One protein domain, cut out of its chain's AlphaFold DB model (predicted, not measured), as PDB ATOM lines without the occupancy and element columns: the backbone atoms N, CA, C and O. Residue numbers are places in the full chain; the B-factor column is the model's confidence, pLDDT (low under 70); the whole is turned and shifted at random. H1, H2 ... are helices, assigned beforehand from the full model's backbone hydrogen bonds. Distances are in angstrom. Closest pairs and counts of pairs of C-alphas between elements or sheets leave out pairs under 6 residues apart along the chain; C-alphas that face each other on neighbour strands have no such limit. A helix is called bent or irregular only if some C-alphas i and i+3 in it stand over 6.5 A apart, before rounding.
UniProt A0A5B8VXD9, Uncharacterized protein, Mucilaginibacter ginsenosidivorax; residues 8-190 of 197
ATOM      1  N   TRP A   8      25.832  33.033  41.755       77.12
ATOM      2  CA  TRP A   8      25.663  31.826  40.941       77.12
ATOM      3  C   TRP A   8      24.837  30.742  41.636       77.12
ATOM      4  O   TRP A   8      23.989  30.120  41.012       77.12
ATOM      5  N   GLN A   9      25.025  30.558  42.943       83.19
ATOM      6  CA  GLN A   9      24.263  29.576  43.716       83.19
ATOM      7  C   GLN A   9      22.791  29.982  43.874       83.19
ATOM      8  O   GLN A   9      21.926  29.116  43.910       83.19
ATOM      9  N   LEU A  10      22.494  31.285  43.928       82.06
ATOM     10  CA  LEU A  10      21.119  31.789  43.898       82.06
ATOM     11  C   LEU A  10      20.461  31.566  42.535       82.06
ATOM     12  O   LEU A  10      19.291  31.213  42.489       82.06
ATOM     13  N   ILE A  11      21.205  31.734  41.438       80.38
ATOM     14  CA  ILE A  11      20.713  31.432  40.084       80.38
ATOM     15  C   ILE A  11      20.425  29.931  39.944       80.38
ATOM     16  O   ILE A  11      19.399  29.559  39.383       80.38
ATOM     17  N   LEU A  12      21.269  29.068  40.520       83.94
ATOM     18  CA  LEU A  12      21.052  27.617  40.521       83.94
ATOM     19  C   LEU A  12      19.763  27.189  41.231       83.94
ATOM     20  O   LEU A  12      19.245  26.122  40.915       83.94
ATOM     21  N   LEU A  13      19.196  28.012  42.124       83.19
ATOM     22  CA  LEU A  13      17.879  27.724  42.699       83.19
ATOM     23  C   LEU A  13      16.787  27.658  41.628       83.19
ATOM     24  O   LEU A  13      15.821  26.943  41.839       83.19
ATOM     25  N   PHE A  14      16.968  28.339  40.490       80.81
ATOM     26  CA  PHE A  14      16.040  28.360  39.354       80.81
ATOM     27  C   PHE A  14      16.315  27.257  38.325       80.81
ATOM     28  O   PHE A  14      15.547  27.099  37.374       80.81
ATOM     29  N   LEU A  15      17.389  26.478  38.500       81.25
ATOM     30  CA  LEU A  15      17.770  25.405  37.583       81.25
ATOM     31  C   LEU A  15      16.640  24.386  37.347       81.25
ATOM     32  O   LEU A  15      16.433  24.037  36.185       81.25
ATOM     33  N   PRO A  16      15.860  23.952  38.364       80.25
ATOM     34  CA  PRO A  16      14.729  23.053  38.137       80.25
ATOM     35  C   PRO A  16      13.727  23.603  37.114       80.25
ATOM     36  O   PRO A  16      13.323  22.877  36.212       80.25
ATOM     37  N   ALA A  17      13.386  24.894  37.187       75.19
ATOM     38  CA  ALA A  17      12.463  25.516  36.237       75.19
ATOM     39  C   ALA A  17      13.058  25.651  34.828       75.19
ATOM     40  O   ALA A  17      12.346  25.459  33.844       75.19
ATOM     41  N   ILE A  18      14.361  25.940  34.714       75.75
ATOM     42  CA  ILE A  18      15.049  25.983  33.416       75.75
ATOM     43  C   ILE A  18      15.009  24.600  32.761       75.75
ATOM     44  O   ILE A  18      14.623  24.490  31.599       75.75
ATOM     45  N   ILE A  19      15.350  23.543  33.506       76.75
ATOM     46  CA  ILE A  19      15.309  22.160  33.012       76.75
ATOM     47  C   ILE A  19      13.882  21.791  32.594       76.75
ATOM     48  O   ILE A  19      13.692  21.312  31.481       76.75
ATOM     49  N   ALA A  20      12.882  22.082  33.433       69.31
ATOM     50  CA  ALA A  20      11.475  21.828  33.125       69.31
ATOM     51  C   ALA A  20      11.032  22.499  31.817       69.31
ATOM     52  O   ALA A  20      10.398  21.869  30.975       69.31
ATOM     53  N   SER A  21      11.419  23.762  31.620       67.44
ATOM     54  CA  SER A  21      11.105  24.519  30.408       67.44
ATOM     55  C   SER A  21      11.784  23.962  29.157       67.44
ATOM     56  O   SER A  21      11.207  24.042  28.077       67.44
ATOM     57  N   GLN A  22      13.002  23.423  29.262       71.25
ATOM     58  CA  GLN A  22      13.648  22.771  28.119       71.25
ATOM     59  C   GLN A  22      12.984  21.427  27.812       71.25
ATOM     60  O   GLN A  22      12.740  21.113  26.651       71.25
ATOM     61  N   MET A  23      12.643  20.662  28.850       67.62
ATOM     62  CA  MET A  23      11.978  19.366  28.719       67.62
ATOM     63  C   MET A  23      10.604  19.477  28.050       67.62
ATOM     64  O   MET A  23      10.285  18.642  27.209       67.62
ATOM     65  N   SER A  24       9.827  20.528  28.338       65.19
ATOM     66  CA  SER A  24       8.516  20.751  27.710       65.19
ATOM     67  C   SER A  24       8.572  21.053  26.205       65.19
ATOM     68  O   SER A  24       7.549  20.950  25.530       65.19
ATOM     69  N   ASN A  25       9.747  21.420  25.679       62.62
ATOM     70  CA  ASN A  25       9.947  21.798  24.275       62.62
ATOM     71  C   ASN A  25      10.484  20.654  23.398       62.62
ATOM     72  O   ASN A  25      10.654  20.837  22.192       62.62
ATOM     73  N   ILE A  26      10.788  19.488  23.975       67.44
ATOM     74  CA  ILE A  26      11.329  18.355  23.220       67.44
ATOM     75  C   ILE A  26      10.182  17.699  22.423       67.44
ATOM     76  O   ILE A  26       9.171  17.330  23.016       67.44
ATOM     77  N   PRO A  27      10.304  17.518  21.092       60.06
ATOM     78  CA  PRO A  27       9.304  16.804  20.303       60.06
ATOM     79  C   PRO A  27       9.242  15.332  20.713       60.06
ATOM     80  O   PRO A  27      10.276  14.691  20.925       60.06
ATOM     81  N   HIS A  28       8.039  14.770  20.798       63.31
ATOM     82  CA  HIS A  28       7.853  13.389  21.237       63.31
ATOM     83  C   HIS A  28       7.160  12.554  20.165       63.31
ATOM     84  O   HIS A  28       6.118  12.929  19.638       63.31
ATOM     85  N   SER A  29       7.767  11.408  19.853       55.44
ATOM     86  CA  SER A  29       7.240  10.402  18.928       55.44
ATOM     87  C   SER A  29       6.514   9.256  19.642       55.44
ATOM     88  O   SER A  29       5.874   8.441  18.984       55.44
ATOM     89  N   PHE A  30       6.606   9.173  20.979       61.59
ATOM     90  CA  PHE A  30       6.096   8.052  21.772       61.59
ATOM     91  C   PHE A  30       5.300   8.519  23.000       61.59
ATOM     92  O   PHE A  30       5.764   9.341  23.791       61.59
ATOM     93  N   TRP A  31       4.115   7.936  23.196       58.75
ATOM     94  CA  TRP A  31       3.128   8.366  24.199       58.75
ATOM     95  C   TRP A  31       3.611   8.200  25.653       58.75
ATOM     96  O   TRP A  31       3.383   9.057  26.502       58.75
ATOM     97  N   GLN A  32       4.352   7.124  25.941       61.94
ATOM     98  CA  GLN A  32       4.942   6.891  27.267       61.94
ATOM     99  C   GLN A  32       6.043   7.907  27.603       61.94
ATOM    100  O   GLN A  32       6.109   8.388  28.732       61.94
ATOM    101  N   ALA A  33       6.868   8.281  26.618       65.44
ATOM    102  CA  ALA A  33       7.895   9.304  26.800       65.44
ATOM    103  C   ALA A  33       7.261  10.680  27.069       65.44
ATOM    104  O   ALA A  33       7.696  11.387  27.974       65.44
ATOM    105  N   TYR A  34       6.174  11.006  26.359       65.56
ATOM    106  CA  TYR A  34       5.391  12.222  26.585       65.56
ATOM    107  C   TYR A  34       4.844  12.304  28.021       65.56
ATOM    108  O   TYR A  34       5.035  13.313  28.701       65.56
ATOM    109  N   GLY A  35       4.211  11.234  28.520       65.62
ATOM    110  CA  GLY A  35       3.660  11.193  29.880       65.62
ATOM    111  C   GLY A  35       4.724  11.381  30.967       65.62
ATOM    112  O   GLY A  35       4.561  12.217  31.852       65.62
ATOM    113  N   VAL A  36       5.848  10.666  30.862       68.50
ATOM    114  CA  VAL A  36       6.956  10.748  31.832       68.50
ATOM    115  C   VAL A  36       7.572  12.148  31.861       68.50
ATOM    116  O   VAL A  36       7.760  12.721  32.935       68.50
ATOM    117  N   ILE A  37       7.848  12.734  30.697       68.44
ATOM    118  CA  ILE A  37       8.455  14.068  30.603       68.44
ATOM    119  C   ILE A  37       7.492  15.133  31.136       68.44
ATOM    120  O   ILE A  37       7.939  16.091  31.771       68.44
ATOM    121  N   LYS A  38       6.173  14.953  30.959       68.25
ATOM    122  CA  LYS A  38       5.148  15.891  31.447       68.25
ATOM    123  C   LYS A  38       5.119  15.903  32.963       68.25
ATOM    124  O   LYS A  38       5.164  16.967  33.579       68.25
ATOM    125  N   THR A  39       5.107  14.715  33.562       67.81
ATOM    126  CA  THR A  39       5.153  14.550  35.014       67.81
ATOM    127  C   THR A  39       6.439  15.136  35.593       67.81
ATOM    128  O   THR A  39       6.371  15.912  36.544       67.81
ATOM    129  N   ILE A  40       7.601  14.853  34.990       71.06
ATOM    130  CA  ILE A  40       8.887  15.398  35.455       71.06
ATOM    131  C   ILE A  40       8.913  16.928  35.343       71.06
ATOM    132  O   ILE A  40       9.311  17.600  36.292       71.06
ATOM    133  N   SER A  41       8.453  17.493  34.225       68.94
ATOM    134  CA  SER A  41       8.435  18.948  34.018       68.94
ATOM    135  C   SER A  41       7.522  19.646  35.029       68.94
ATOM    136  O   SER A  41       7.940  20.608  35.672       68.94
ATOM    137  N   ASN A  42       6.312  19.124  35.251       68.88
ATOM    138  CA  ASN A  42       5.387  19.658  36.255       68.88
ATOM    139  C   ASN A  42       5.965  19.580  37.672       68.88
ATOM    140  O   ASN A  42       5.864  20.540  38.438       68.88
ATOM    141  N   LEU A  43       6.611  18.462  38.011       71.88
ATOM    142  CA  LEU A  43       7.260  18.278  39.303       71.88
ATOM    143  C   LEU A  43       8.390  19.295  39.498       71.88
ATOM    144  O   LEU A  43       8.452  19.950  40.535       71.88
ATOM    145  N   LEU A  44       9.241  19.497  38.492       73.19
ATOM    146  CA  LEU A  44      10.329  20.475  38.539       73.19
ATOM    147  C   LEU A  44       9.824  21.925  38.647       73.19
ATOM    148  O   LEU A  44      10.384  22.707  39.422       73.19
ATOM    149  N   PHE A  45       8.741  22.281  37.945       72.12
ATOM    150  CA  PHE A  45       8.088  23.586  38.095       72.12
ATOM    151  C   PHE A  45       7.516  23.796  39.502       72.12
ATOM    152  O   PHE A  45       7.622  24.901  40.034       72.12
ATOM    153  N   ALA A  46       6.970  22.751  40.130       73.19
ATOM    154  CA  ALA A  46       6.415  22.813  41.482       73.19
ATOM    155  C   ALA A  46       7.493  22.831  42.586       73.19
ATOM    156  O   ALA A  46       7.337  23.507  43.605       73.19
ATOM    157  N   VAL A  47       8.618  22.135  42.385       76.50
ATOM    158  CA  VAL A  47       9.755  22.122  43.322       76.50
ATOM    159  C   VAL A  47      10.468  23.477  43.373       76.50
ATOM    160  O   VAL A  47      10.908  23.907  44.440       76.50
ATOM    161  N   ASN A  48      10.582  24.176  42.244       81.44
ATOM    162  CA  ASN A  48      11.311  25.442  42.150       81.44
ATOM    163  C   ASN A  48      10.887  26.513  43.193       81.44
ATOM    164  O   ASN A  48      11.739  26.984  43.955       81.44
ATOM    165  N   PRO A  49       9.595  26.884  43.321       77.69
ATOM    166  CA  PRO A  49       9.158  27.837  44.341       77.69
ATOM    167  C   PRO A  49       9.383  27.322  45.770       77.69
ATOM    168  O   PRO A  49       9.622  28.137  46.663       77.69
ATOM    169  N   CYS A  50       9.384  26.001  45.999       81.88
ATOM    170  CA  CYS A  50       9.688  25.423  47.310       81.88
ATOM    171  C   CYS A  50      11.127  25.737  47.745       81.88
ATOM    172  O   CYS A  50      11.344  26.127  48.893       81.88
ATOM    173  N   PHE A  51      12.107  25.641  46.839       84.25
ATOM    174  CA  PHE A  51      13.493  26.020  47.140       84.25
ATOM    175  C   PHE A  51      13.634  27.515  47.428       84.25
ATOM    176  O   PHE A  51      14.292  27.903  48.394       84.25
ATOM    177  N   ILE A  52      12.994  28.353  46.614       86.94
ATOM    178  CA  ILE A  52      13.081  29.812  46.715       86.94
ATOM    179  C   ILE A  52      12.460  30.308  48.032       86.94
ATOM    180  O   ILE A  52      13.118  31.002  48.814       86.94
ATOM    181  N   VAL A  53      11.214  29.916  48.311       87.94
ATOM    182  CA  VAL A  53      10.497  30.316  49.532       87.94
ATOM    183  C   VAL A  53      11.097  29.650  50.765       87.94
ATOM    184  O   VAL A  53      11.262  30.311  51.788       87.94
ATOM    185  N   GLY A  54      11.508  28.383  50.666       88.19
ATOM    186  CA  GLY A  54      12.191  27.669  51.742       88.19
ATOM    187  C   GLY A  54      13.506  28.334  52.148       88.19
ATOM    188  O   GLY A  54      13.757  28.529  53.339       88.19
ATOM    189  N   TYR A  55      14.324  28.762  51.183       90.19
ATOM    190  CA  TYR A  55      15.571  29.470  51.475       90.19
ATOM    191  C   TYR A  55      15.318  30.835  52.128       90.19
ATOM    192  O   TYR A  55      16.005  31.202  53.086       90.19
ATOM    193  N   GLN A  56      14.303  31.578  51.682       89.88
ATOM    194  CA  GLN A  56      13.957  32.843  52.324       89.88
ATOM    195  C   GLN A  56      13.407  32.651  53.741       89.88
ATOM    196  O   GLN A  56      13.818  33.376  54.650       89.88
ATOM    197  N   ALA A  57      12.532  31.666  53.947       91.50
ATOM    198  CA  ALA A  57      12.040  31.301  55.269       91.50
ATOM    199  C   ALA A  57      13.209  30.948  56.194       91.50
ATOM    200  O   ALA A  57      13.315  31.515  57.278       91.50
ATOM    201  N   TYR A  58      14.151  30.120  55.727       92.19
ATOM    202  CA  TYR A  58      15.368  29.780  56.462       92.19
ATOM    203  C   TYR A  58      16.165  31.019  56.903       92.19
ATOM    204  O   TYR A  58      16.590  31.088  58.062       92.19
ATOM    205  N   LEU A  59      16.359  32.007  56.019       91.31
ATOM    206  CA  LEU A  59      17.069  33.248  56.354       91.31
ATOM    207  C   LEU A  59      16.345  34.027  57.458       91.31
ATOM    208  O   LEU A  59      16.984  34.455  58.419       91.31
ATOM    209  N   VAL A  60      15.020  34.153  57.365       91.25
ATOM    210  CA  VAL A  60      14.195  34.865  58.353       91.25
ATOM    211  C   VAL A  60      14.190  34.139  59.694       91.25
ATOM    212  O   VAL A  60      14.424  34.763  60.728       91.25
ATOM    213  N   THR A  61      13.987  32.820  59.702       92.25
ATOM    214  CA  THR A  61      13.987  32.026  60.937       92.25
ATOM    215  C   THR A  61      15.359  32.034  61.606       92.25
ATOM    216  O   THR A  61      15.455  32.138  62.828       92.25
ATOM    217  N   SER A  62      16.433  31.971  60.814       91.00
ATOM    218  CA  SER A  62      17.810  32.011  61.318       91.00
ATOM    219  C   SER A  62      18.164  33.389  61.874       91.00
ATOM    220  O   SER A  62      18.793  33.480  62.930       91.00
ATOM    221  N   PHE A  63      17.728  34.458  61.205       92.19
ATOM    222  CA  PHE A  63      17.862  35.823  61.705       92.19
ATOM    223  C   PHE A  63      17.125  35.981  63.036       92.19
ATOM    224  O   PHE A  63      17.731  36.379  64.028       92.19
ATOM    225  N   ASN A  64      15.854  35.578  63.082       92.81
ATOM    226  CA  ASN A  64      15.011  35.688  64.268       92.81
ATOM    227  C   ASN A  64      15.599  34.927  65.465       92.81
ATOM    228  O   ASN A  64      15.607  35.442  66.578       92.81
ATOM    229  N   LYS A  65      16.173  33.740  65.228       90.69
ATOM    230  CA  LYS A  65      16.909  32.980  66.247       90.69
ATOM    231  C   LYS A  65      18.178  33.699  66.715       90.69
ATOM    232  O   LYS A  65      18.506  33.630  67.890       90.69
ATOM    233  N   THR A  66      18.887  34.379  65.814       90.19
ATOM    234  CA  THR A  66      20.134  35.093  66.141       90.19
ATOM    235  C   THR A  66      19.879  36.291  67.055       90.19
ATOM    236  O   THR A  66      20.671  36.547  67.952       90.19
ATOM    237  N   ILE A  67      18.770  37.003  66.849       90.25
ATOM    238  CA  ILE A  67      18.411  38.186  67.647       90.25
ATOM    239  C   ILE A  67      17.464  37.877  68.818       90.25
ATOM    240  O   ILE A  67      16.959  38.806  69.440       90.25
ATOM    241  N   ASN A  68      17.173  36.597  69.097       89.56
ATOM    242  CA  ASN A  68      16.142  36.169  70.057       89.56
ATOM    243  C   ASN A  68      14.789  36.882  69.856       89.56
ATOM    244  O   ASN A  68      14.117  37.277  70.807       89.56
ATOM    245  N   GLY A  69      14.395  37.056  68.594       87.12
ATOM    246  CA  GLY A  69      13.154  37.718  68.228       87.12
ATOM    247  C   GLY A  69      11.920  36.856  68.502       87.12
ATOM    248  O   GLY A  69      11.984  35.690  68.900       87.12
ATOM    249  N   ALA A  70      10.749  37.444  68.291       88.19
ATOM    250  CA  ALA A  70       9.495  36.837  68.707       88.19
ATOM    251  C   ALA A  70       9.147  35.571  67.894       88.19
ATOM    252  O   ALA A  70       9.252  35.543  66.665       88.19
ATOM    253  N   LYS A  71       8.663  34.524  68.577       89.00
ATOM    254  CA  LYS A  71       8.391  33.196  67.985       89.00
ATOM    255  C   LYS A  71       7.377  33.227  66.835       89.00
ATOM    256  O   LYS A  71       7.540  32.491  65.866       89.00
ATOM    257  N   TRP A  72       6.376  34.104  66.903       88.50
ATOM    258  CA  TRP A  72       5.366  34.281  65.851       88.50
ATOM    259  C   TRP A  72       5.950  34.649  64.476       88.50
ATOM    260  O   TRP A  72       5.382  34.270  63.458       88.50
ATOM    261  N   VAL A  73       7.120  35.300  64.421       87.00
ATOM    262  CA  VAL A  73       7.802  35.621  63.158       87.00
ATOM    263  C   VAL A  73       8.322  34.349  62.504       87.00
ATOM    264  O   VAL A  73       8.190  34.178  61.297       87.00
ATOM    265  N   THR A  74       8.867  33.430  63.304       87.25
ATOM    266  CA  THR A  74       9.291  32.112  62.825       87.25
ATOM    267  C   THR A  74       8.099  31.341  62.265       87.25
ATOM    268  O   THR A  74       8.203  30.770  61.188       87.25
ATOM    269  N   VAL A  75       6.953  31.367  62.955       86.50
ATOM    270  CA  VAL A  75       5.725  30.713  62.475       86.50
ATOM    271  C   VAL A  75       5.268  31.328  61.153       86.50
ATOM    272  O   VAL A  75       5.084  30.603  60.182       86.50
ATOM    273  N   ASN A  76       5.172  32.657  61.075       85.94
ATOM    274  CA  ASN A  76       4.756  33.354  59.857       85.94
ATOM    275  C   ASN A  76       5.708  33.093  58.674       85.94
ATOM    276  O   ASN A  76       5.267  32.942  57.541       85.94
ATOM    277  N   ALA A  77       7.014  32.973  58.933       86.56
ATOM    278  CA  ALA A  77       7.993  32.621  57.910       86.56
ATOM    279  C   ALA A  77       7.811  31.186  57.374       86.56
ATOM    280  O   ALA A  77       8.091  30.931  56.206       86.56
ATOM    281  N   LEU A  78       7.343  30.256  58.213       86.81
ATOM    282  CA  LEU A  78       7.158  28.846  57.858       86.81
ATOM    283  C   LEU A  78       5.804  28.555  57.204       86.81
ATOM    284  O   LEU A  78       5.718  27.611  56.423       86.81
ATOM    285  N   VAL A  79       4.763  29.348  57.475       86.06
ATOM    286  CA  VAL A  79       3.417  29.131  56.915       86.06
ATOM    287  C   VAL A  79       3.450  28.989  55.382       86.06
ATOM    288  O   VAL A  79       2.971  27.968  54.887       86.06
ATOM    289  N   PRO A  80       4.079  29.893  54.606       83.94
ATOM    290  CA  PRO A  80       4.145  29.748  53.150       83.94
ATOM    291  C   PRO A  80       4.912  28.511  52.681       83.94
ATOM    292  O   PRO A  80       4.573  27.944  51.647       83.94
ATOM    293  N   VAL A  81       5.906  28.054  53.451       83.56
ATOM    294  CA  VAL A  81       6.631  26.807  53.162       83.56
ATOM    295  C   VAL A  81       5.690  25.612  53.294       83.56
ATOM    296  O   VAL A  81       5.661  24.762  52.410       83.56
ATOM    297  N   VAL A  82       4.879  25.566  54.353       82.25
ATOM    298  CA  VAL A  82       3.895  24.492  54.566       82.25
ATOM    299  C   VAL A  82       2.849  24.481  53.452       82.25
ATOM    300  O   VAL A  82       2.563  23.419  52.903       82.25
ATOM    301  N   PHE A  83       2.324  25.648  53.067       81.75
ATOM    302  CA  PHE A  83       1.379  25.756  51.952       81.75
ATOM    303  C   PHE A  83       1.992  25.310  50.620       81.75
ATOM    304  O   PHE A  83       1.331  24.610  49.858       81.75
ATOM    305  N   LEU A  84       3.254  25.655  50.346       79.50
ATOM    306  CA  LEU A  84       3.951  25.199  49.141       79.50
ATOM    307  C   LEU A  84       4.224  23.698  49.149       79.50
ATOM    308  O   LEU A  84       4.063  23.065  48.114       79.50
ATOM    309  N   ILE A  85       4.574  23.111  50.294       76.88
ATOM    310  CA  ILE A  85       4.716  21.655  50.426       76.88
ATOM    311  C   ILE A  85       3.368  20.969  50.182       76.88
ATOM    312  O   ILE A  85       3.307  19.995  49.439       76.88
ATOM    313  N   ALA A  86       2.278  21.487  50.753       77.38
ATOM    314  CA  ALA A  86       0.940  20.952  50.514       77.38
ATOM    315  C   ALA A  86       0.539  21.071  49.033       77.38
ATOM    316  O   ALA A  86       0.024  20.117  48.453       77.38
ATOM    317  N   HIS A  87       0.835  22.209  48.399       73.88
ATOM    318  CA  HIS A  87       0.621  22.409  46.969       73.88
ATOM    319  C   HIS A  87       1.482  21.468  46.119       73.88
ATOM    320  O   HIS A  87       0.996  20.914  45.140       73.88
ATOM    321  N   PHE A  88       2.732  21.230  46.514       70.62
ATOM    322  CA  PHE A  88       3.622  20.277  45.865       70.62
ATOM    323  C   PHE A  88       3.066  18.852  45.941       70.62
ATOM    324  O   PHE A  88       2.964  18.188  44.917       70.62
ATOM    325  N   ILE A  89       2.625  18.409  47.124       70.69
ATOM    326  CA  ILE A  89       1.973  17.104  47.310       70.69
ATOM    327  C   ILE A  89       0.711  17.011  46.445       70.69
ATOM    328  O   ILE A  89       0.495  15.997  45.787       70.69
ATOM    329  N   TYR A  90      -0.094  18.077  46.397       70.94
ATOM    330  CA  TYR A  90      -1.270  18.144  45.533       70.94
ATOM    331  C   TYR A  90      -0.907  18.050  44.050       70.94
ATOM    332  O   TYR A  90      -1.589  17.345  43.317       70.94
ATOM    333  N   ILE A  91       0.148  18.724  43.583       65.62
ATOM    334  CA  ILE A  91       0.609  18.598  42.195       65.62
ATOM    335  C   ILE A  91       1.072  17.174  41.934       65.62
ATOM    336  O   ILE A  91       0.618  16.591  40.963       65.62
ATOM    337  N   VAL A  92       1.907  16.586  42.792       62.81
ATOM    338  CA  VAL A  92       2.383  15.202  42.628       62.81
ATOM    339  C   VAL A  92       1.209  14.224  42.546       62.81
ATOM    340  O   VAL A  92       1.177  13.398  41.644       62.81
ATOM    341  N   TRP A  93       0.203  14.374  43.411       62.38
ATOM    342  CA  TRP A  93      -1.007  13.550  43.377       62.38
ATOM    343  C   TRP A  93      -1.873  13.848  42.141       62.38
ATOM    344  O   TRP A  93      -2.283  12.947  41.424       62.38
ATOM    345  N   SER A  94      -2.149  15.110  41.822       61.72
ATOM    346  CA  SER A  94      -2.994  15.471  40.668       61.72
ATOM    347  C   SER A  94      -2.326  15.231  39.312       61.72
ATOM    348  O   SER A  94      -3.021  15.118  38.303       61.72
ATOM    349  N   THR A  95      -0.996  15.118  39.283       57.44
ATOM    350  CA  THR A  95      -0.219  14.683  38.118       57.44
ATOM    351  C   THR A  95      -0.089  13.163  38.014       57.44
ATOM    352  O   THR A  95       0.567  12.706  37.075       57.44
ATOM    353  N   ASP A  96      -0.781  12.382  38.865       43.53
ATOM    354  CA  ASP A  96      -1.087  10.978  38.568       43.53
ATOM    355  C   ASP A  96      -1.888  10.907  37.262       43.53
ATOM    356  O   ASP A  96      -3.103  11.102  37.215       43.53
ATOM    357  N   LEU A  97      -1.123  10.690  36.192       44.41
ATOM    358  CA  LEU A  97      -1.416  10.094  34.892       44.41
ATOM    359  C   LEU A  97      -2.903   9.821  34.620       44.41
ATOM    360  O   LEU A  97      -3.319   8.674  34.461       44.41
ATOM    361  N   LYS A  98      -3.713  10.872  34.473       38.44
ATOM    362  CA  LYS A  98      -4.989  10.733  33.771       38.44
ATOM    363  C   LYS A  98      -4.698  10.804  32.273       38.44
ATOM    364  O   LYS A  98      -4.162  11.821  31.828       38.44
ATOM    365  N   PRO A  99      -5.001   9.749  31.497       35.09
ATOM    366  CA  PRO A  99      -4.802   9.762  30.059       35.09
ATOM    367  C   PRO A  99      -5.673  10.864  29.450       35.09
ATOM    368  O   PRO A  99      -6.894  10.736  29.360       35.09
ATOM    369  N   VAL A 100      -5.044  11.973  29.063       40.00
ATOM    370  CA  VAL A 100      -5.698  13.027  28.290       40.00
ATOM    371  C   VAL A 100      -5.662  12.580  26.838       40.00
ATOM    372  O   VAL A 100      -4.639  12.670  26.175       40.00
ATOM    373  N   HIS A 101      -6.802  12.039  26.422       42.66
ATOM    374  CA  HIS A 101      -7.235  11.791  25.050       42.66
ATOM    375  C   HIS A 101      -6.424  10.787  24.212       42.66
ATOM    376  O   HIS A 101      -5.202  10.782  24.108       42.66
ATOM    377  N   LEU A 102      -7.184   9.882  23.595       45.75
ATOM    378  CA  LEU A 102      -6.723   8.658  22.948       45.75
ATOM    379  C   LEU A 102      -6.095   8.879  21.560       45.75
ATOM    380  O   LEU A 102      -5.897   7.901  20.841       45.75
ATOM    381  N   HIS A 103      -5.841  10.115  21.122       46.31
ATOM    382  CA  HIS A 103      -5.435  10.402  19.741       46.31
ATOM    383  C   HIS A 103      -4.162  11.256  19.671       46.31
ATOM    384  O   HIS A 103      -4.151  12.423  20.033       46.31
ATOM    385  N   ASN A 104      -3.099  10.604  19.185       47.03
ATOM    386  CA  ASN A 104      -1.860  11.125  18.601       47.03
ATOM    387  C   ASN A 104      -1.179  12.304  19.320       47.03
ATOM    388  O   ASN A 104      -1.233  13.447  18.878       47.03
ATOM    389  N   ALA A 105      -0.415  11.982  20.368       52.22
ATOM    390  CA  ALA A 105       0.508  12.899  21.043       52.22
ATOM    391  C   ALA A 105       1.819  13.098  20.248       52.22
ATOM    392  O   ALA A 105       2.895  12.729  20.718       52.22
ATOM    393  N   ILE A 106       1.733  13.640  19.029       53.59
ATOM    394  CA  ILE A 106       2.903  14.094  18.261       53.59
ATOM    395  C   ILE A 106       2.891  15.621  18.273       53.59
ATOM    396  O   ILE A 106       2.113  16.248  17.561       53.59
ATOM    397  N   GLY A 107       3.741  16.220  19.106       53.22
ATOM    398  CA  GLY A 107       3.855  17.672  19.231       53.22
ATOM    399  C   GLY A 107       4.436  18.112  20.578       53.22
ATOM    400  O   GLY A 107       4.625  17.272  21.464       53.22
ATOM    401  N   PRO A 108       4.753  19.411  20.742       49.72
ATOM    402  CA  PRO A 108       5.085  19.985  22.045       49.72
ATOM    403  C   PRO A 108       3.933  19.763  23.036       49.72
ATOM    404  O   PRO A 108       2.784  19.572  22.634       49.72
ATOM    405  N   MET A 109       4.229  19.762  24.339       54.50
ATOM    406  CA  MET A 109       3.177  19.600  25.347       54.50
ATOM    407  C   MET A 109       2.101  20.664  25.174       54.50
ATOM    408  O   MET A 109       2.430  21.847  25.103       54.50
ATOM    409  N   GLU A 110       0.828  20.243  25.138       47.25
ATOM    410  CA  GLU A 110      -0.290  21.176  25.247       47.25
ATOM    411  C   GLU A 110      -0.033  22.065  26.459       47.25
ATOM    412  O   GLU A 110       0.130  21.578  27.588       47.25
ATOM    413  N   GLN A 111       0.064  23.370  26.199       45.53
ATOM    414  CA  GLN A 111       0.112  24.361  27.255       45.53
ATOM    415  C   GLN A 111      -1.107  24.123  28.140       45.53
ATOM    416  O   GLN A 111      -2.216  23.939  27.641       45.53
ATOM    417  N   ALA A 112      -0.895  24.080  29.454       44.56
ATOM    418  CA  ALA A 112      -2.004  23.990  30.382       44.56
ATOM    419  C   ALA A 112      -2.896  25.218  30.158       44.56
ATOM    420  O   ALA A 112      -2.518  26.329  30.536       44.56
ATOM    421  N   ASP A 113      -4.058  25.030  29.526       42.81
ATOM    422  CA  ASP A 113      -5.069  26.075  29.470       42.81
ATOM    423  C   ASP A 113      -5.634  26.211  30.879       42.81
ATOM    424  O   ASP A 113      -6.493  25.458  31.350       42.81
ATOM    425  N   PHE A 114      -5.028  27.125  31.627       45.44
ATOM    426  CA  PHE A 114      -5.493  27.472  32.946       45.44
ATOM    427  C   PHE A 114      -6.845  28.164  32.758       45.44
ATOM    428  O   PHE A 114      -6.915  29.359  32.460       45.44
ATOM    429  N   GLY A 115      -7.932  27.409  32.937       51.28
ATOM    430  CA  GLY A 115      -9.279  27.968  33.016       51.28
ATOM    431  C   GLY A 115      -9.340  29.131  34.018       51.28
ATOM    432  O   GLY A 115      -8.461  29.285  34.871       51.28
ATOM    433  N   PHE A 116     -10.381  29.963  33.931       59.09
ATOM    434  CA  PHE A 116     -10.512  31.208  34.707       59.09
ATOM    435  C   PHE A 116     -10.145  31.059  36.198       59.09
ATOM    436  O   PHE A 116      -9.384  31.860  36.736       59.09
ATOM    437  N   VAL A 117     -10.608  29.981  36.840       50.62
ATOM    438  CA  VAL A 117     -10.328  29.673  38.252       50.62
ATOM    439  C   VAL A 117      -8.827  29.501  38.523       50.62
ATOM    440  O   VAL A 117      -8.304  30.074  39.477       50.62
ATOM    441  N   SER A 118      -8.109  28.771  37.671       53.78
ATOM    442  CA  SER A 118      -6.669  28.545  37.828       53.78
ATOM    443  C   SER A 118      -5.860  29.827  37.632       53.78
ATOM    444  O   SER A 118      -4.932  30.077  38.396       53.78
ATOM    445  N   LYS A 119      -6.248  30.693  36.684       59.84
ATOM    446  CA  LYS A 119      -5.626  32.019  36.493       59.84
ATOM    447  C   LYS A 119      -5.757  32.886  37.746       59.84
ATOM    448  O   LYS A 119      -4.776  33.483  38.187       59.84
ATOM    449  N   VAL A 120      -6.945  32.911  38.353       61.66
ATOM    450  CA  VAL A 120      -7.197  33.638  39.608       61.66
ATOM    451  C   VAL A 120      -6.321  33.096  40.742       61.66
ATOM    452  O   VAL A 120      -5.663  33.875  41.432       61.66
ATOM    453  N   ILE A 121      -6.242  31.770  40.900       62.00
ATOM    454  CA  ILE A 121      -5.380  31.128  41.907       62.00
ATOM    455  C   ILE A 121      -3.910  31.518  41.701       62.00
ATOM    456  O   ILE A 121      -3.236  31.892  42.661       62.00
ATOM    457  N   THR A 122      -3.415  31.504  40.461       65.19
ATOM    458  CA  THR A 122      -2.037  31.899  40.143       65.19
ATOM    459  C   THR A 122      -1.751  33.350  40.526       65.19
ATOM    460  O   THR A 122      -0.711  33.621  41.125       65.19
ATOM    461  N   VAL A 123      -2.667  34.284  40.252       67.00
ATOM    462  CA  VAL A 123      -2.508  35.696  40.649       67.00
ATOM    463  C   VAL A 123      -2.395  35.830  42.168       67.00
ATOM    464  O   VAL A 123      -1.493  36.517  42.655       67.00
ATOM    465  N   PHE A 124      -3.247  35.138  42.929       69.38
ATOM    466  CA  PHE A 124      -3.169  35.146  44.392       69.38
ATOM    467  C   PHE A 124      -1.871  34.527  44.918       69.38
ATOM    468  O   PHE A 124      -1.290  35.060  45.863       69.38
ATOM    469  N   LEU A 125      -1.372  33.456  44.296       72.06
ATOM    470  CA  LEU A 125      -0.092  32.842  44.661       72.06
ATOM    471  C   LEU A 125       1.091  33.780  44.397       72.06
ATOM    472  O   LEU A 125       1.954  33.932  45.264       72.06
ATOM    473  N   VAL A 126       1.119  34.452  43.243       74.38
ATOM    474  CA  VAL A 126       2.150  35.453  42.927       74.38
ATOM    475  C   VAL A 126       2.084  36.610  43.921       74.38
ATOM    476  O   VAL A 126       3.110  37.004  44.473       74.38
ATOM    477  N   HIS A 127       0.886  37.122  44.210       75.44
ATOM    478  CA  HIS A 127       0.695  38.183  45.194       75.44
ATOM    479  C   HIS A 127       1.171  37.770  46.595       75.44
ATOM    480  O   HIS A 127       1.895  38.525  47.252       75.44
ATOM    481  N   ALA A 128       0.817  36.564  47.044       76.75
ATOM    482  CA  ALA A 128       1.248  36.021  48.328       76.75
ATOM    483  C   ALA A 128       2.775  35.875  48.394       76.75
ATOM    484  O   ALA A 128       3.384  36.268  49.390       76.75
ATOM    485  N   ALA A 129       3.408  35.388  47.322       81.44
ATOM    486  CA  ALA A 129       4.859  35.278  47.229       81.44
ATOM    487  C   ALA A 129       5.532  36.657  47.298       81.44
ATOM    488  O   ALA A 129       6.384  36.880  48.154       81.44
ATOM    489  N   VAL A 130       5.122  37.624  46.474       80.81
ATOM    490  CA  VAL A 130       5.687  38.986  46.501       80.81
ATOM    491  C   VAL A 130       5.537  39.610  47.891       80.81
ATOM    492  O   VAL A 130       6.496  40.152  48.443       80.81
ATOM    493  N   THR A 131       4.359  39.477  48.498       80.75
ATOM    494  CA  THR A 131       4.085  40.005  49.839       80.75
ATOM    495  C   THR A 131       4.980  39.354  50.889       80.75
ATOM    496  O   THR A 131       5.591  40.058  51.693       80.75
ATOM    497  N   PHE A 132       5.142  38.030  50.847       87.00
ATOM    498  CA  PHE A 132       6.058  37.300  51.722       87.00
ATOM    499  C   PHE A 132       7.491  37.828  51.619       87.00
ATOM    500  O   PHE A 132       8.139  38.093  52.636       87.00
ATOM    501  N   PHE A 133       7.970  38.049  50.395       86.88
ATOM    502  CA  PHE A 133       9.305  38.578  50.154       86.88
ATOM    503  C   PHE A 133       9.490  39.977  50.752       86.88
ATOM    504  O   PHE A 133      10.476  40.243  51.449       86.88
ATOM    505  N   LEU A 134       8.535  40.875  50.507       87.69
ATOM    506  CA  LEU A 134       8.578  42.257  50.984       87.69
ATOM    507  C   LEU A 134       8.493  42.346  52.508       87.69
ATOM    508  O   LEU A 134       9.342  42.990  53.128       87.69
ATOM    509  N   VAL A 135       7.506  41.686  53.117       88.50
ATOM    510  CA  VAL A 135       7.264  41.741  54.566       88.50
ATOM    511  C   VAL A 135       8.490  41.257  55.337       88.50
ATOM    512  O   VAL A 135       8.945  41.929  56.264       88.50
ATOM    513  N   ASN A 136       9.089  40.146  54.907       89.31
ATOM    514  CA  ASN A 136      10.277  39.589  55.544       89.31
ATOM    515  C   ASN A 136      11.508  40.494  55.400       89.31
ATOM    516  O   ASN A 136      12.239  40.704  56.370       89.31
ATOM    517  N   ASN A 137      11.724  41.080  54.220       89.75
ATOM    518  CA  ASN A 137      12.805  42.045  54.009       89.75
ATOM    519  C   ASN A 137      12.647  43.289  54.891       89.75
ATOM    520  O   ASN A 137      13.622  43.761  55.479       89.75
ATOM    521  N   ILE A 138      11.428  43.824  54.992       91.06
ATOM    522  CA  ILE A 138      11.119  44.984  55.834       91.06
ATOM    523  C   ILE A 138      11.359  44.641  57.303       91.06
ATOM    524  O   ILE A 138      11.998  45.425  58.006       91.06
ATOM    525  N   TYR A 139      10.895  43.475  57.758       92.12
ATOM    526  CA  TYR A 139      11.109  43.006  59.124       92.12
ATOM    527  C   TYR A 139      12.601  42.950  59.473       92.12
ATOM    528  O   TYR A 139      13.038  43.626  60.405       92.12
ATOM    529  N   VAL A 140      13.396  42.213  58.690       91.00
ATOM    530  CA  VAL A 140      14.838  42.057  58.942       91.00
ATOM    531  C   VAL A 140      15.552  43.406  58.870       91.00
ATOM    532  O   VAL A 140      16.349  43.731  59.750       91.00
ATOM    533  N   SER A 141      15.216  44.247  57.888       92.19
ATOM    534  CA  SER A 141      15.812  45.579  57.773       92.19
ATOM    535  C   SER A 141      15.509  46.466  58.978       92.19
ATOM    536  O   SER A 141      16.401  47.192  59.414       92.19
ATOM    537  N   ARG A 142      14.276  46.447  59.498       94.00
ATOM    538  CA  ARG A 142      13.892  47.236  60.678       94.00
ATOM    539  C   ARG A 142      14.632  46.759  61.919       94.00
ATOM    540  O   ARG A 142      15.193  47.581  62.630       94.00
ATOM    541  N   GLN A 143      14.698  45.447  62.133       93.12
ATOM    542  CA  GLN A 143      15.392  44.884  63.289       93.12
ATOM    543  C   GLN A 143      16.889  45.210  63.275       93.12
ATOM    544  O   GLN A 143      17.424  45.641  64.288       93.12
ATOM    545  N   ILE A 144      17.558  45.112  62.120       91.50
ATOM    546  CA  ILE A 144      18.980  45.478  62.009       91.50
ATOM    547  C   ILE A 144      19.202  46.979  62.250       91.50
ATOM    548  O   ILE A 144      20.203  47.361  62.850       91.50
ATOM    549  N   LYS A 145      18.284  47.847  61.803       92.69
ATOM    550  CA  LYS A 145      18.386  49.299  62.032       92.69
ATOM    551  C   LYS A 145      18.316  49.678  63.512       92.69
ATOM    552  O   LYS A 145      18.906  50.686  63.879       92.69
ATOM    553  N   ASN A 146      17.632  48.878  64.327       92.56
ATOM    554  CA  ASN A 146      17.466  49.126  65.759       92.56
ATOM    555  C   ASN A 146      18.669  48.668  66.603       92.56
ATOM    556  O   ASN A 146      18.668  48.863  67.814       92.56
ATOM    557  N   ILE A 147      19.688  48.054  65.993       92.25
ATOM    558  CA  ILE A 147      20.896  47.607  66.692       92.25
ATOM    559  C   ILE A 147      21.878  48.773  66.794       92.25
ATOM    560  O   ILE A 147      22.276  49.342  65.775       92.25
ATOM    561  N   SER A 148      22.272  49.105  68.025       91.88
ATOM    562  CA  SER A 148      23.203  50.201  68.320       91.88
ATOM    563  C   SER A 148      24.657  49.870  67.978       91.88
ATOM    564  O   SER A 148      25.400  50.765  67.597       91.88
ATOM    565  N   ASP A 149      25.065  48.603  68.103       94.44
ATOM    566  CA  ASP A 149      26.435  48.174  67.803       94.44
ATOM    567  C   ASP A 149      26.672  48.034  66.291       94.44
ATOM    568  O   ASP A 149      26.103  47.156  65.632       94.44
ATOM    569  N   ASP A 150      27.546  48.879  65.743       92.75
ATOM    570  CA  ASP A 150      27.846  48.917  64.310       92.75
ATOM    571  C   ASP A 150      28.536  47.640  63.808       92.75
ATOM    572  O   ASP A 150      28.317  47.232  62.661       92.75
ATOM    573  N   GLY A 151      29.315  46.960  64.656       93.12
ATOM    574  CA  GLY A 151      29.954  45.685  64.318       93.12
ATOM    575  C   GLY A 151      28.920  44.589  64.059       93.12
ATOM    576  O   GLY A 151      28.854  44.013  62.966       93.12
ATOM    577  N   THR A 152      28.045  44.359  65.037       91.31
ATOM    578  CA  THR A 152      26.934  43.402  64.961       91.31
ATOM    579  C   THR A 152      25.976  43.759  63.830       91.31
ATOM    580  O   THR A 152      25.566  42.895  63.052       91.31
ATOM    581  N   LYS A 153      25.653  45.043  63.668       91.62
ATOM    582  CA  LYS A 153      24.803  45.541  62.582       91.62
ATOM    583  C   LYS A 153      25.386  45.231  61.207       91.62
ATOM    584  O   LYS A 153      24.670  44.730  60.335       91.62
ATOM    585  N   ASN A 154      26.679  45.479  60.997       92.44
ATOM    586  CA  ASN A 154      27.357  45.157  59.742       92.44
ATOM    587  C   ASN A 154      27.393  43.648  59.484       92.44
ATOM    588  O   ASN A 154      27.121  43.212  58.361       92.44
ATOM    589  N   GLN A 155      27.647  42.846  60.517       91.81
ATOM    590  CA  GLN A 155      27.633  41.391  60.414       91.81
ATOM    591  C   GLN A 155      26.249  40.859  60.017       91.81
ATOM    592  O   GLN A 155      26.136  40.083  59.068       91.81
ATOM    593  N   LEU A 156      25.180  41.310  60.674       91.94
ATOM    594  CA  LEU A 156      23.811  40.881  60.370       91.94
ATOM    595  C   LEU A 156      23.343  41.359  58.990       91.94
ATOM    596  O   LEU A 156      22.639  40.631  58.285       91.94
ATOM    597  N   ASN A 157      23.776  42.546  58.562       92.12
ATOM    598  CA  ASN A 157      23.536  43.025  57.203       92.12
ATOM    599  C   ASN A 157      24.176  42.112  56.151       92.12
ATOM    600  O   ASN A 157      23.528  41.772  55.159       92.12
ATOM    601  N   GLN A 158      25.431  41.710  56.359       90.75
ATOM    602  CA  GLN A 158      26.143  40.795  55.462       90.75
ATOM    603  C   GLN A 158      25.512  39.395  55.466       90.75
ATOM    604  O   GLN A 158      25.387  38.783  54.407       90.75
ATOM    605  N   ASP A 159      25.089  38.915  56.636       90.00
ATOM    606  CA  ASP A 159      24.608  37.545  56.834       90.00
ATOM    607  C   ASP A 159      23.175  37.301  56.393       90.00
ATOM    608  O   ASP A 159      22.858  36.198  55.953       90.00
ATOM    609  N   PHE A 160      22.310  38.302  56.524       91.19
ATOM    610  CA  PHE A 160      20.876  38.118  56.339       91.19
ATOM    611  C   PHE A 160      20.319  39.098  55.317       91.19
ATOM    612  O   PHE A 160      19.779  38.680  54.293       91.19
ATOM    613  N   MET A 161      20.523  40.403  55.518       91.19
ATOM    614  CA  MET A 161      19.892  41.404  54.656       91.19
ATOM    615  C   MET A 161      20.386  41.325  53.207       91.19
ATOM    616  O   MET A 161      19.591  41.364  52.267       91.19
ATOM    617  N   LYS A 162      21.701  41.215  53.003       90.56
ATOM    618  CA  LYS A 162      22.302  41.182  51.665       90.56
ATOM    619  C   LYS A 162      21.879  39.926  50.881       90.56
ATOM    620  O   LYS A 162      21.444  40.098  49.741       90.56
ATOM    621  N   PRO A 163      21.914  38.701  51.447       88.69
ATOM    622  CA  PRO A 163      21.337  37.520  50.806       88.69
ATOM    623  C   PRO A 163      19.845  37.652  50.493       88.69
ATOM    624  O   PRO A 163      19.445  37.354  49.370       88.69
ATOM    625  N   MET A 164      19.031  38.152  51.432       90.56
ATOM    626  CA  MET A 164      17.586  38.293  51.216       90.56
ATOM    627  C   MET A 164      17.262  39.283  50.090       90.56
ATOM    628  O   MET A 164      16.448  38.974  49.218       90.56
ATOM    629  N   LYS A 165      17.947  40.438  50.031       89.56
ATOM    630  CA  LYS A 165      17.798  41.398  48.921       89.56
ATOM    631  C   LYS A 165      18.185  40.785  47.580       89.56
ATOM    632  O   LYS A 165      17.459  40.952  46.609       89.56
ATOM    633  N   ARG A 166      19.312  40.067  47.524       89.25
ATOM    634  CA  ARG A 166      19.765  39.401  46.292       89.25
ATOM    635  C   ARG A 166      18.739  38.388  45.797       89.25
ATOM    636  O   ARG A 166      18.361  38.449  44.634       89.25
ATOM    637  N   LEU A 167      18.262  37.512  46.683       89.38
ATOM    638  CA  LEU A 167      17.231  36.527  46.353       89.38
ATOM    639  C   LEU A 167      15.958  37.208  45.834       89.38
ATOM    640  O   LEU A 167      15.420  36.791  44.814       89.38
ATOM    641  N   SER A 168      15.513  38.275  46.502       88.50
ATOM    642  CA  SER A 168      14.320  39.035  46.103       88.50
ATOM    643  C   SER A 168      14.477  39.645  44.715       88.50
ATOM    644  O   SER A 168      13.614  39.469  43.865       88.50
ATOM    645  N   ASN A 169      15.608  40.305  44.460       87.50
ATOM    646  CA  ASN A 169      15.880  40.937  43.172       87.50
ATOM    647  C   ASN A 169      15.909  39.912  42.035       87.50
ATOM    648  O   ASN A 169      15.266  40.132  41.016       87.50
ATOM    649  N   ILE A 170      16.609  38.787  42.216       86.31
ATOM    650  CA  ILE A 170      16.654  37.722  41.204       86.31
ATOM    651  C   ILE A 170      15.249  37.152  40.973       86.31
ATOM    652  O   ILE A 170      14.852  36.973  39.827       86.31
ATOM    653  N   SER A 171      14.476  36.936  42.039       85.00
ATOM    654  CA  SER A 171      13.103  36.422  41.936       85.00
ATOM    655  C   SER A 171      12.182  37.387  41.182       85.00
ATOM    656  O   SER A 171      11.411  36.951  40.332       85.00
ATOM    657  N   TYR A 172      12.288  38.698  41.425       85.31
ATOM    658  CA  TYR A 172      11.514  39.707  40.696       85.31
ATOM    659  C   TYR A 172      11.940  39.841  39.235       85.31
ATOM    660  O   TYR A 172      11.078  39.972  38.372       85.31
ATOM    661  N   ILE A 173      13.242  39.768  38.942       85.50
ATOM    662  CA  ILE A 173      13.747  39.764  37.562       85.50
ATOM    663  C   ILE A 173      13.230  38.531  36.817       85.50
ATOM    664  O   ILE A 173      12.744  38.663  35.697       85.50
ATOM    665  N   ALA A 174      13.284  37.350  37.438       80.75
ATOM    666  CA  ALA A 174      12.761  36.120  36.850       80.75
ATOM    667  C   ALA A 174      11.250  36.219  36.587       80.75
ATOM    668  O   ALA A 174      10.796  35.878  35.498       80.75
ATOM    669  N   LEU A 175      10.480  36.747  37.545       80.94
ATOM    670  CA  LEU A 175       9.042  36.968  37.386       80.94
ATOM    671  C   LEU A 175       8.735  37.945  36.241       80.94
ATOM    672  O   LEU A 175       7.892  37.652  35.398       80.94
ATOM    673  N   ALA A 176       9.430  39.083  36.183       81.81
ATOM    674  CA  ALA A 176       9.258  40.068  35.118       81.81
ATOM    675  C   ALA A 176       9.636  39.496  33.744       81.81
ATOM    676  O   ALA A 176       8.902  39.687  32.778       81.81
ATOM    677  N   GLY A 177      10.742  38.750  33.660       79.25
ATOM    678  CA  GLY A 177      11.165  38.074  32.435       79.25
ATOM    679  C   GLY A 177      10.124  37.072  31.935       79.25
ATOM    680  O   GLY A 177       9.787  37.085  30.755       79.25
ATOM    681  N   LEU A 178       9.553  36.263  32.834       74.75
ATOM    682  CA  LEU A 178       8.474  35.331  32.495       74.75
ATOM    683  C   LEU A 178       7.217  36.054  31.994       74.75
ATOM    684  O   LEU A 178       6.623  35.614  31.015       74.75
ATOM    685  N   LEU A 179       6.836  37.175  32.615       75.81
ATOM    686  CA  LEU A 179       5.694  37.983  32.168       75.81
ATOM    687  C   LEU A 179       5.916  38.580  30.773       75.81
ATOM    688  O   LEU A 179       5.000  38.562  29.954       75.81
ATOM    689  N   ILE A 180       7.124  39.072  30.483       77.75
ATOM    690  CA  ILE A 180       7.477  39.603  29.158       77.75
ATOM    691  C   ILE A 180       7.404  38.496  28.104       77.75
ATOM    692  O   ILE A 180       6.789  38.690  27.060       77.75
ATOM    693  N   ILE A 181       7.992  37.328  28.380       74.88
ATOM    694  CA  ILE A 181       7.950  36.181  27.461       74.88
ATOM    695  C   ILE A 181       6.503  35.747  27.214       74.88
ATOM    696  O   ILE A 181       6.129  35.528  26.065       74.88
ATOM    697  N   ALA A 182       5.680  35.671  28.263       68.94
ATOM    698  CA  ALA A 182       4.271  35.319  28.141       68.94
ATOM    699  C   ALA A 182       3.497  36.327  27.275       68.94
ATOM    700  O   ALA A 182       2.740  35.916  26.402       68.94
ATOM    701  N   ALA A 183       3.727  37.631  27.460       72.06
ATOM    702  CA  ALA A 183       3.098  38.667  26.645       72.06
ATOM    703  C   ALA A 183       3.528  38.593  25.169       72.06
ATOM    704  O   ALA A 183       2.693  38.715  24.278       72.06
ATOM    705  N   ILE A 184       4.816  38.355  24.896       74.94
ATOM    706  CA  ILE A 184       5.323  38.180  23.525       74.94
ATOM    707  C   ILE A 184       4.702  36.938  22.877       74.94
ATOM    708  O   ILE A 184       4.266  37.007  21.729       74.94
ATOM    709  N   ALA A 185       4.642  35.820  23.605       69.75
ATOM    710  CA  ALA A 185       4.040  34.586  23.115       69.75
ATOM    711  C   ALA A 185       2.551  34.776  22.783       69.75
ATOM    712  O   ALA A 185       2.120  34.359  21.713       69.75
ATOM    713  N   ASP A 186       1.793  35.460  23.643       68.75
ATOM    714  CA  ASP A 186       0.375  35.759  23.410       68.75
ATOM    715  C   ASP A 186       0.166  36.630  22.158       68.75
ATOM    716  O   ASP A 186      -0.675  36.314  21.319       68.75
ATOM    717  N   ILE A 187       0.994  37.666  21.965       75.50
ATOM    718  CA  ILE A 187       0.957  38.515  20.761       75.50
ATOM    719  C   ILE A 187       1.284  37.708  19.499       75.50
ATOM    720  O   ILE A 187       0.618  37.868  18.478       75.50
ATOM    721  N   MET A 188       2.300  36.842  19.544       71.38
ATOM    722  CA  MET A 188       2.680  36.014  18.395       71.38
ATOM    723  C   MET A 188       1.609  34.974  18.053       71.38
ATOM    724  O   MET A 188       1.348  34.747  16.876       71.38
ATOM    725  N   ILE A 189       0.967  34.363  19.049       65.62
ATOM    726  CA  ILE A 189      -0.066  33.341  18.836       65.62
ATOM    727  C   ILE A 189      -1.369  33.986  18.345       65.62
ATOM    728  O   ILE A 189      -1.903  33.576  17.316       65.62
ATOM    729  N   ASN A 190      -1.852  35.037  19.011       57.47
ATOM    730  CA  ASN A 190      -3.112  35.700  18.655       57.47
ATOM    731  C   ASN A 190      -2.988  36.632  17.437       57.47
ATOM    732  O   ASN A 190      -3.994  36.969  16.820       57.47
TER     733      ASN A 190
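This is residues 8 to 190 of the 197 residues of an uncharacterized protein of Mucilaginibacter ginsenosidivorax (UniProt A0A5B8VXD9). What shape does the model have? It is a long, loose rod of helices, in which H3, H4, H5 and arm H6b make an up-and-down bundle, drawn together around residues 53 to 63 of H3 and splayed toward the long loop of residues 95 to 115. H2 packs along H3, and residues 176 to 190 of H6 stick out. What is it made of? The printed part has 183 residues with six named helices, H1 to H6 in order, and no named strand: all helix. How large is it? It is loose, with a radius of gyration of the C-alphas of 19.8 A and spans of 69 by 32 by 30 A.

Where do the first helices lie? H1 is residues 8 to 12, from C-alpha 8 at (25.663, 31.826, 40.941), and H2 is residues 15 to 23. H3, residues 31 to 66, is 52.6 A long. What follows? H4, residues 71 to 94, is 34.5 A long and only just irregular: C-alphas 77 and 80 are 6.8 A apart, with a kink of 27 degrees near residue 78. H5, residues 116 to 145, is 43.7 A long. Is the last helix straight? H6, residues 150 to 190, was assigned as one helix by its hydrogen bonds but is bent, with C-alphas 159 and 162 6.7 A apart. Its arms are H6a, residues 150 to 159, and H6b, residues 162 to 190, 42.0 A long and ending at C-alpha 190 at (-3.112, 35.700, 18.655).

What touches the hub, H3? H2 touches residues 37 to 48 of H3 alone, as a hairpin; the closest C-alphas, of Ala 20 and Ser 41, are 4.3 A apart. H4 forms a hairpin with H3 at a shallow tilt of 5 degrees, with the C-alphas of Ala 57 and Ala 77 closest at 5.0 A. H5 runs the same way as H3 and touches it, closest at the C-alphas of Val 60 and Asn 136, 6.7 A. How do the arms sit? H6a touches H5, closest at the C-alphas of Ile 144 and Lys 153, 5.9 A; H6b touches H3, closest at those of Gln 56 and Met 164, 6.6 A. H1 only just touches H6b, with 3 pairs of C-alphas within 8 A, the closest those of Leu 10 and Leu 167, 6.6 A. Are the backbones well formed? Every O i to N i+4 pair is within hydrogen-bond range in H1, H2, H5, H6a and H6b, against 30 of 32 in H3 and 18 of 20 in H4.

What are its extremes? The C-alphas farthest apart are those of His 103 and Ser 148, 69.0 A. Is it continuous? The printed part has no cut; the link from H4 to H5 is long. Where is confidence low? Residues 23 to 39 and 91 to 124 are among the 60 with pLDDT under 70.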